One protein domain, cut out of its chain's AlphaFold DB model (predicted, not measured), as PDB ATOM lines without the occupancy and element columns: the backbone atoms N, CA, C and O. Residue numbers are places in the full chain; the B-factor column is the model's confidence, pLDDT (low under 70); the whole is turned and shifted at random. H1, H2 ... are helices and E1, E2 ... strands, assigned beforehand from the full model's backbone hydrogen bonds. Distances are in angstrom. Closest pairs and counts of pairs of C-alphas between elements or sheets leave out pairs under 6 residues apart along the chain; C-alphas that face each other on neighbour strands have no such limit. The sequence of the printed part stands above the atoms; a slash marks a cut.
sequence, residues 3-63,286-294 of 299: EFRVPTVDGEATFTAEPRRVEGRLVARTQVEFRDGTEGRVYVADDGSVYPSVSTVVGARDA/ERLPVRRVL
ATOM      1  N   GLU A   3     282.959 702.326 376.289       96.81
ATOM      2  CA  GLU A   3     281.733 703.070 375.975       96.81
ATOM      3  C   GLU A   3     280.505 702.158 376.121       96.81
ATOM      4  O   GLU A   3     280.495 701.038 375.615       96.81
ATOM      5  N   PHE A   4     279.477 702.657 376.799       97.19
ATOM      6  CA  PHE A   4     278.188 702.009 377.018       97.19
ATOM      7  C   PHE A   4     277.074 702.842 376.394       97.19
ATOM      8  O   PHE A   4     277.134 704.072 376.403       97.19
ATOM      9  N   ARG A   5     276.041 702.167 375.888       97.12
ATOM     10  CA  ARG A   5     274.870 702.783 375.256       97.12
ATOM     11  C   ARG A   5     273.649 702.612 376.140       97.12
ATOM     12  O   ARG A   5     273.401 701.525 376.652       97.12
ATOM     13  N   VAL A   6     272.890 703.686 376.306       96.56
ATOM     14  CA  VAL A   6     271.705 703.738 377.160       96.56
ATOM     15  C   VAL A   6     270.513 704.182 376.312       96.56
ATOM     16  O   VAL A   6     270.504 705.327 375.852       96.56
ATOM     17  N   PRO A   7     269.501 703.322 376.104       95.06
ATOM     18  CA  PRO A   7     268.265 703.710 375.434       95.06
ATOM     19  C   PRO A   7     267.544 704.809 376.218       95.06
ATOM     20  O   PRO A   7     267.252 704.631 377.404       95.06
ATOM     21  N   THR A   8     267.230 705.925 375.564       96.38
ATOM     22  CA  THR A   8     266.541 707.066 376.176       96.38
ATOM     23  C   THR A   8     265.168 707.312 375.554       96.38
ATOM     24  O   THR A   8     264.837 706.769 374.501       96.38
ATOM     25  N   VAL A   9     264.349 708.156 376.191       95.38
ATOM     26  CA  VAL A   9     263.063 708.614 375.626       95.38
ATOM     27  C   VAL A   9     263.217 709.302 374.262       95.38
ATOM     28  O   VAL A   9     262.298 709.229 373.450       95.38
ATOM     29  N   ASP A  10     264.374 709.922 374.003       94.31
ATOM     30  CA  ASP A  10     264.659 710.719 372.803       94.31
ATOM     31  C   ASP A  10     265.656 710.034 371.840       94.31
ATOM     32  O   ASP A  10     266.077 710.637 370.851       94.31
ATOM     33  N   GLY A  11     266.054 708.782 372.106       95.19
ATOM     34  CA  GLY A  11     266.999 708.030 371.275       95.19
ATOM     35  C   GLY A  11     267.987 707.193 372.086       95.19
ATOM     36  O   GLY A  11     267.605 706.242 372.762       95.19
ATOM     37  N   GLU A  12     269.273 707.518 371.981       96.19
ATOM     38  CA  GLU A  12     270.369 706.811 372.649       96.19
ATOM     39  C   GLU A  12     271.342 707.831 373.249       96.19
ATOM     40  O   GLU A  12     271.655 708.848 372.628       96.19
ATOM     41  N   ALA A  13     271.815 707.560 374.462       96.00
ATOM     42  CA  ALA A  13     272.903 708.287 375.102       96.00
ATOM     43  C   ALA A  13     274.091 707.347 375.312       96.00
ATOM     44  O   ALA A  13     273.908 706.140 375.468       96.00
ATOM     45  N   THR A  14     275.304 707.896 375.360       96.31
ATOM     46  CA  THR A  14     276.507 707.127 375.683       96.31
ATOM     47  C   THR A  14     277.203 707.664 376.919       96.31
ATOM     48  O   THR A  14     277.102 708.844 377.258       96.31
ATOM     49  N   PHE A  15     277.912 706.779 377.609       95.62
ATOM     50  CA  PHE A  15     278.849 707.148 378.662       95.62
ATOM     51  C   PHE A  15     280.027 706.186 378.659       95.62
ATOM     52  O   PHE A  15     279.927 705.064 378.163       95.62
ATOM     53  N   THR A  16     281.144 706.619 379.230       94.38
ATOM     54  CA  THR A  16     282.350 705.800 379.303       94.38
ATOM     55  C   THR A  16     282.666 705.503 380.757       94.38
ATOM     56  O   THR A  16     282.710 706.414 381.577       94.38
ATOM     57  N   ALA A  17     282.932 704.240 381.077       93.19
ATOM     58  CA  ALA A  17     283.256 703.812 382.433       93.19
ATOM     59  C   ALA A  17     284.293 702.682 382.434       93.19
ATOM     60  O   ALA A  17     284.643 702.121 381.390       93.19
ATOM     61  N   GLU A  18     284.815 702.346 383.611       92.00
ATOM     62  CA  GLU A  18     285.546 701.097 383.805       92.00
ATOM     63  C   GLU A  18     284.544 699.947 384.007       92.00
ATOM     64  O   GLU A  18     283.757 699.985 384.956       92.00
ATOM     65  N   PRO A  19     284.512 698.942 383.113       94.62
ATOM     66  CA  PRO A  19     283.528 697.873 383.196       94.62
ATOM     67  C   PRO A  19     283.891 696.833 384.266       94.62
ATOM     68  O   PRO A  19     285.062 696.529 384.498       94.62
ATOM     69  N   ARG A  20     282.875 696.187 384.835       94.81
ATOM     70  CA  ARG A  20     282.991 694.940 385.605       94.81
ATOM     71  C   ARG A  20     282.381 693.793 384.803       94.81
ATOM     72  O   ARG A  20     281.417 693.997 384.073       94.81
ATOM     73  N   ARG A  21     282.932 692.584 384.920       96.31
ATOM     74  CA  ARG A  21     282.367 691.400 384.259       96.31
ATOM     75  C   ARG A  21     281.339 690.738 385.178       96.31
ATOM     76  O   ARG A  21     281.691 690.357 386.289       96.31
ATOM     77  N   VAL A  22     280.109 690.566 384.702       95.94
ATOM     78  CA  VAL A  22     279.020 689.859 385.399       95.94
ATOM     79  C   VAL A  22     278.446 688.838 384.426       95.94
ATOM     80  O   VAL A  22     277.987 689.214 383.353       95.94
ATOM     81  N   GLU A  23     278.554 687.544 384.745       92.12
ATOM     82  CA  GLU A  23     277.999 686.450 383.916       92.12
ATOM     83  C   GLU A  23     278.409 686.509 382.432       92.12
ATOM     84  O   GLU A  23     277.650 686.201 381.521       92.12
ATOM     85  N   GLY A  24     279.640 686.950 382.168       94.62
ATOM     86  CA  GLY A  24     280.162 687.075 380.807       94.62
ATOM     87  C   GLY A  24     279.871 688.410 380.110       94.62
ATOM     88  O   GLY A  24     280.578 688.701 379.147       94.62
ATOM     89  N   ARG A  25     278.957 689.238 380.631       96.75
ATOM     90  CA  ARG A  25     278.668 690.602 380.153       96.75
ATOM     91  C   ARG A  25     279.620 691.619 380.773       96.75
ATOM     92  O   ARG A  25     280.038 691.455 381.924       96.75
ATOM     93  N   LEU A  26     279.969 692.667 380.032       98.06
ATOM     94  CA  LEU A  26     280.582 693.859 380.620       98.06
ATOM     95  C   LEU A  26     279.474 694.773 381.132       98.06
ATOM     96  O   LEU A  26     278.515 695.045 380.422       98.06
ATOM     97  N   VAL A  27     279.610 695.252 382.361       97.88
ATOM     98  CA  VAL A  27     278.592 696.048 383.044       97.88
ATOM     99  C   VAL A  27     279.252 697.265 383.664       97.88
ATOM    100  O   VAL A  27     280.274 697.148 384.343       97.88
ATOM    101  N   ALA A  28     278.654 698.430 383.474       96.75
ATOM    102  CA  ALA A  28     279.010 699.644 384.193       96.75
ATOM    103  C   ALA A  28     277.780 700.239 384.871       96.75
ATOM    104  O   ALA A  28     276.648 699.907 384.531       96.75
ATOM    105  N   ARG A  29     277.999 701.133 385.832       95.75
ATOM    106  CA  ARG A  29     276.924 701.916 386.442       95.75
ATOM    107  C   ARG A  29     277.049 703.385 386.086       95.75
ATOM    108  O   ARG A  29     278.146 703.866 385.828       95.75
ATOM    109  N   THR A  30     275.927 704.089 386.112       95.50
ATOM    110  CA  THR A  30     275.881 705.539 385.919       95.50
ATOM    111  C   THR A  30     274.650 706.138 386.601       95.50
ATOM    112  O   THR A  30     273.726 705.413 386.990       95.50
ATOM    113  N   GLN A  31     274.654 707.457 386.784       95.75
ATOM    114  CA  GLN A  31     273.495 708.220 387.240       95.75
ATOM    115  C   GLN A  31     272.653 708.645 386.038       95.75
ATOM    116  O   GLN A  31     273.170 709.037 384.992       95.75
ATOM    117  N   VAL A  32     271.336 708.589 386.185       96.75
ATOM    118  CA  VAL A  32     270.382 708.961 385.139       96.75
ATOM    119  C   VAL A  32     269.256 709.800 385.718       96.75
ATOM    120  O   VAL A  32     268.900 709.680 386.890       96.75
ATOM    121  N   GLU A  33     268.665 710.623 384.863       96.69
ATOM    122  CA  GLU A  33     267.317 711.140 385.065       96.69
ATOM    123  C   GLU A  33     266.354 710.182 384.360       96.69
ATOM    124  O   GLU A  33     266.531 709.866 383.181       96.69
ATOM    125  N   PHE A  34     265.351 709.692 385.076       96.12
ATOM    126  CA  PHE A  34     264.286 708.847 384.554       96.12
ATOM    127  C   PHE A  34     263.225 709.673 383.824       96.12
ATOM    128  O   PHE A  34     263.180 710.901 383.917       96.12
ATOM    129  N   ARG A  35     262.328 709.008 383.088       94.44
ATOM    130  CA  ARG A  35     261.272 709.700 382.325       94.44
ATOM    131  C   ARG A  35     260.290 710.495 383.193       94.44
ATOM    132  O   ARG A  35     259.665 711.423 382.694       94.44
ATOM    133  N   ASP A  36     260.141 710.127 384.465       91.56
ATOM    134  CA  ASP A  36     259.302 710.832 385.442       91.56
ATOM    135  C   ASP A  36     260.017 712.046 386.069       91.56
ATOM    136  O   ASP A  36     259.452 712.719 386.928       91.56
ATOM    137  N   GLY A  37     261.250 712.339 385.637       92.25
ATOM    138  CA  GLY A  37     262.083 713.426 386.142       92.25
ATOM    139  C   GLY A  37     262.804 713.103 387.449       92.25
ATOM    140  O   GLY A  37     263.552 713.944 387.941       92.25
ATOM    141  N   THR A  38     262.609 711.909 388.021       92.19
ATOM    142  CA  THR A  38     263.381 711.477 389.190       92.19
ATOM    143  C   THR A  38     264.793 711.073 388.784       92.19
ATOM    144  O   THR A  38     265.030 710.624 387.666       92.19
ATOM    145  N   GLU A  39     265.750 711.223 389.693       94.31
ATOM    146  CA  GLU A  39     267.122 710.766 389.478       94.31
ATOM    147  C   GLU A  39     267.361 709.424 390.169       94.31
ATOM    148  O   GLU A  39     266.787 709.126 391.220       94.31
ATOM    149  N   GLY A  40     268.261 708.626 389.611       94.62
ATOM    150  CA  GLY A  40     268.788 707.457 390.295       94.62
ATOM    151  C   GLY A  40     269.884 706.772 389.506       94.62
ATOM    152  O   GLY A  40     270.325 707.238 388.458       94.62
ATOM    153  N   ARG A  41     270.330 705.638 390.034       96.50
ATOM    154  CA  ARG A  41     271.441 704.876 389.477       96.50
ATOM    155  C   ARG A  41     270.917 703.699 388.671       96.50
ATOM    156  O   ARG A  41     269.999 703.000 389.102       96.50
ATOM    157  N   VAL A  42     271.554 703.440 387.538       98.00
ATOM    158  CA  VAL A  42     271.326 702.243 386.722       98.00
ATOM    159  C   VAL A  42     272.635 701.500 386.494       98.00
ATOM    160  O   VAL A  42     273.715 702.088 386.569       98.00
ATOM    161  N   TYR A  43     272.518 700.211 386.205       98.19
ATOM    162  CA  TYR A  43     273.568 699.393 385.617       98.19
ATOM    163  C   TYR A  43     273.231 699.170 384.149       98.19
ATOM    164  O   TYR A  43     272.068 698.960 383.800       98.19
ATOM    165  N   VAL A  44     274.247 699.237 383.301       98.06
ATOM    166  CA  VAL A  44     274.135 699.127 381.852       98.06
ATOM    167  C   VAL A  44     275.093 698.041 381.395       98.06
ATOM    168  O   VAL A  44     276.292 698.118 381.680       98.06
ATOM    169  N   ALA A  45     274.554 697.019 380.740       98.12
ATOM    170  CA  ALA A  45     275.339 695.963 380.115       98.12
ATOM    171  C   ALA A  45     275.815 696.389 378.713       98.12
ATOM    172  O   ALA A  45     275.274 697.312 378.103       98.12
ATOM    173  N   ASP A  46     276.837 695.718 378.191       96.94
ATOM    174  CA  ASP A  46     277.411 695.960 376.863       96.94
ATOM    175  C   ASP A  46     276.468 695.627 375.697       96.94
ATOM    176  O   ASP A  46     276.684 696.102 374.581       96.94
ATOM    177  N   ASP A  47     275.392 694.884 375.953       96.25
ATOM    178  CA  ASP A  47     274.288 694.664 375.013       96.25
ATOM    179  C   ASP A  47     273.232 695.793 375.008       96.25
ATOM    180  O   ASP A  47     272.281 695.746 374.227       96.25
ATOM    181  N   GLY A  48     273.406 696.820 375.849       95.75
ATOM    182  CA  GLY A  48     272.492 697.958 375.986       95.75
ATOM    183  C   GLY A  48     271.341 697.740 376.972       95.75
ATOM    184  O   GLY A  48     270.500 698.630 377.127       95.75
ATOM    185  N   SER A  49     271.281 696.594 377.657       97.44
ATOM    186  CA  SER A  49     270.291 696.341 378.706       97.44
ATOM    187  C   SER A  49     270.513 697.270 379.899       97.44
ATOM    188  O   SER A  49     271.644 697.466 380.351       97.44
ATOM    189  N   VAL A  50     269.423 697.839 380.425       98.00
ATOM    190  CA  VAL A  50     269.445 698.815 381.524       98.00
ATOM    191  C   VAL A  50     268.655 698.283 382.711       98.00
ATOM    192  O   VAL A  50     267.465 697.984 382.594       98.00
ATOM    193  N   TYR A  51     269.302 698.257 383.870       98.31
ATOM    194  CA  TYR A  51     268.739 697.758 385.118       98.31
ATOM    195  C   TYR A  51     268.768 698.868 386.172       98.31
ATOM    196  O   TYR A  51     269.846 699.396 386.461       98.31
ATOM    197  N   PRO A  52     267.633 699.250 386.785       98.19
ATOM    198  CA  PRO A  52     267.658 700.141 387.936       98.19
ATOM    199  C   PRO A  52     268.484 699.508 389.057       98.19
ATOM    200  O   PRO A  52     268.431 698.296 389.280       98.19
ATOM    201  N   SER A  53     269.258 700.327 389.769       98.25
ATOM    202  CA  SER A  53     270.000 699.836 390.924       98.25
ATOM    203  C   SER A  53     269.042 699.382 392.026       98.25
ATOM    204  O   SER A  53     267.986 699.988 392.216       98.25
ATOM    205  N   VAL A  54     269.442 698.404 392.837       98.06
ATOM    206  CA  VAL A  54     268.705 697.996 394.042       98.06
ATOM    207  C   VAL A  54     268.387 699.208 394.926       98.06
ATOM    208  O   VAL A  54     267.261 699.350 395.388       98.06
ATOM    209  N   SER A  55     269.329 700.144 395.101       95.88
ATOM    210  CA  SER A  55     269.085 701.398 395.833       95.88
ATOM    211  C   SER A  55     267.995 702.280 395.206       95.88
ATOM    212  O   SER A  55     267.211 702.883 395.934       95.88
ATOM    213  N   THR A  56     267.914 702.337 393.874       96.44
ATOM    214  CA  THR A  56     266.863 703.063 393.146       96.44
ATOM    215  C   THR A  56     265.511 702.372 393.305       96.44
ATOM    216  O   THR A  56     264.506 703.046 393.528       96.44
ATOM    217  N   VAL A  57     265.494 701.037 393.235       97.25
ATOM    218  CA  VAL A  57     264.299 700.207 393.437       97.25
ATOM    219  C   VAL A  57     263.731 700.411 394.838       97.25
ATOM    220  O   VAL A  57     262.588 700.842 394.974       97.25
ATOM    221  N   VAL A  58     264.527 700.192 395.889       95.38
ATOM    222  CA  VAL A  58     264.041 700.355 397.271       95.38
ATOM    223  C   VAL A  58     263.728 701.814 397.603       95.38
ATOM    224  O   VAL A  58     262.858 702.084 398.425       95.38
ATOM    225  N   GLY A  59     264.405 702.767 396.953       92.19
ATOM    226  CA  GLY A  59     264.147 704.197 397.109       92.19
ATOM    227  C   GLY A  59     262.783 704.633 396.570       92.19
ATOM    228  O   GLY A  59     262.243 705.631 397.035       92.19
ATOM    229  N   ALA A  60     262.179 703.878 395.643       91.31
ATOM    230  CA  ALA A  60     260.827 704.159 395.152       91.31
ATOM    231  C   ALA A  60     259.743 703.995 396.234       91.31
ATOM    232  O   ALA A  60     258.658 704.555 396.100       91.31
ATOM    233  N   ARG A  61     260.056 703.286 397.326       88.31
ATOM    234  CA  ARG A  61     259.184 703.141 398.493       88.31
ATOM    235  C   ARG A  61     258.956 704.458 399.241       88.31
ATOM    236  O   ARG A  61     257.910 704.636 399.863       88.31
ATOM    237  N   ASP A  62     259.922 705.374 399.203       80.62
ATOM    238  CA  ASP A  62     259.919 706.621 399.980       80.62
ATOM    239  C   ASP A  62     259.013 707.695 399.325       80.62
ATOM    240  O   ASP A  62     259.421 708.834 399.119       80.62
ATOM    241  N   ALA A  63     257.769 707.334 398.976       65.81
ATOM    242  CA  ALA A  63     256.794 708.241 398.360       65.81
ATOM    243  C   ALA A  63     256.347 709.377 399.303       65.81
ATOM    244  O   ALA A  63     255.964 710.447 398.835       65.81
ATOM    245  N   GLU A 286     257.294 702.489 385.360       93.94
ATOM    246  CA  GLU A 286     256.992 703.907 385.600       93.94
ATOM    247  C   GLU A 286     258.144 704.855 385.270       93.94
ATOM    248  O   GLU A 286     257.875 705.994 384.888       93.94
ATOM    249  N   ARG A 287     259.396 704.389 385.345       92.94
ATOM    250  CA  ARG A 287     260.597 705.230 385.226       92.94
ATOM    251  C   ARG A 287     261.440 704.970 383.981       92.94
ATOM    252  O   ARG A 287     262.107 705.892 383.521       92.94
ATOM    253  N   LEU A 288     261.402 703.757 383.426       92.75
ATOM    254  CA  LEU A 288     262.120 703.414 382.192       92.75
ATOM    255  C   LEU A 288     261.260 703.658 380.930       92.75
ATOM    256  O   LEU A 288     260.033 703.523 380.994       92.75
ATOM    257  N   PRO A 289     261.859 704.005 379.771       93.75
ATOM    258  CA  PRO A 289     263.296 704.202 379.535       93.75
ATOM    259  C   PRO A 289     263.832 705.464 380.226       93.75
ATOM    260  O   PRO A 289     263.057 706.297 380.698       93.75
ATOM    261  N   VAL A 290     265.157 705.594 380.323       95.06
ATOM    262  CA  VAL A 290     265.769 706.772 380.956       95.06
ATOM    263  C   VAL A 290     265.519 708.021 380.107       95.06
ATOM    264  O   VAL A 290     265.332 707.941 378.895       95.06
ATOM    265  N   ARG A 291     265.529 709.199 380.720       95.88
ATOM    266  CA  ARG A 291     265.433 710.467 379.995       95.88
ATOM    267  C   ARG A 291     266.791 710.928 379.488       95.88
ATOM    268  O   ARG A 291     266.931 711.248 378.314       95.88
ATOM    269  N   ARG A 292     267.795 710.943 380.366       96.25
ATOM    270  CA  ARG A 292     269.181 711.289 380.022       96.25
ATOM    271  C   ARG A 292     270.166 710.682 381.011       96.25
ATOM    272  O   ARG A 292     269.828 710.471 382.175       96.25
ATOM    273  N   VAL A 293     271.389 710.456 380.545       96.00
ATOM    274  CA  VAL A 293     272.528 710.152 381.417       96.00
ATOM    275  C   VAL A 293     273.002 711.451 382.062       96.00
ATOM    276  O   VAL A 293     273.127 712.475 381.386       96.00
ATOM    277  N   LEU A 294     273.214 711.421 383.373       93.19
ATOM    278  CA  LEU A 294     273.758 712.546 384.118       93.19
ATOM    279  C   LEU A 294     275.280 712.433 384.095       93.19
ATOM    280  O   LEU A 294     275.836 711.380 384.392       93.19
TER     281      LEU A 294
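What this domain is: This is residues 3 to 63 and 286 to 294 of the 299 residues of an uncharacterized protein of uncultured archaeon A07HB70 (UniProt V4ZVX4). A strongly twisted sheet of five strands, built on the long hairpin E4 and E5, is covered in part by a second, two-stranded sheet, the hairpin E1 and E2, whose strands cross those of the first; the two make a small sandwich with planes 36 degrees apart. The short strand E7, from beyond a cut in the chain, joins the larger sheet beside one end of E4, and the short helix H1 lies over E5, away from E1 and E2. The printed part has 70 residues, with seven named strands and one named helix in the order E1 E2 E3 E4 E5 E6 H1 E7; the class is mostly strand, and both sheets are antiparallel. It is compact, with a radius of gyration of the C-alphas of 11.7 A and spans of 36 by 26 by 16 A.

Where its parts are: In the larger sheet, E4 is the longest strand, residues 25 to 34, 23.6 A from first to last C-alpha, and it bends by 72 degrees at residue 31. E5 is residues 39 to 45, 19.3 A; E3 is residues 20 to 22, 6.5 A; E6 is residues 50 to 52, 6.8 A; E7 is residues 290 to 293, 7.6 A, ending with C-alpha 293 at (272.528, 710.152, 381.417). In the other sheet, E1 is residues 3 to 8, 15.7 A, beginning with C-alpha 3 at (281.733, 703.070, 375.975), and E2 is residues 11 to 17, 20.2 A. H1 is residues 54 to 59, 8.3 A.

How they stand to each other: E3, E4, E5 and E6 form a meander, each strand the antiparallel neighbour of the one before. In the hairpin E4 and E5, N 30 and O 42 are 3.0 A apart, within hydrogen-bond range. E3 and E7 lie on one side of E4, beside residues 25 to 27 and 32 to 34, with N 20 and O 27 at 2.8 A and N 291 and O 33 at 2.7 A; E5 lies on the other side. E6 is an edge strand beside E5, with N 43 and O 51 at 2.8 A. In the hairpin E1 and E2, N 6 and O 13 are 2.8 A apart. Between the sheets, the closest C-alphas of E1 and E7 are those of Thr 8 and Val 290, 4.9 A apart. H1 is on the larger sheet and runs along the strands, over E5 at 21 degrees on the local plane; its closest C-alphas to E5 are those of Thr 56 and Gly 40, 5.6 A. In H1 every O i to N i+4 pair is within hydrogen-bond range.

The domain as a whole: The two C-alphas farthest apart are those of Gly 24 and Ala 63, 36.1 A. Residues 64 to 285 are not printed, and C-alphas 63 and 286 are 13.5 A apart across the cut. Of the links that are printed whole, each is tight. The mean pLDDT of the printed part is 94.9, and residue 63 is under 70.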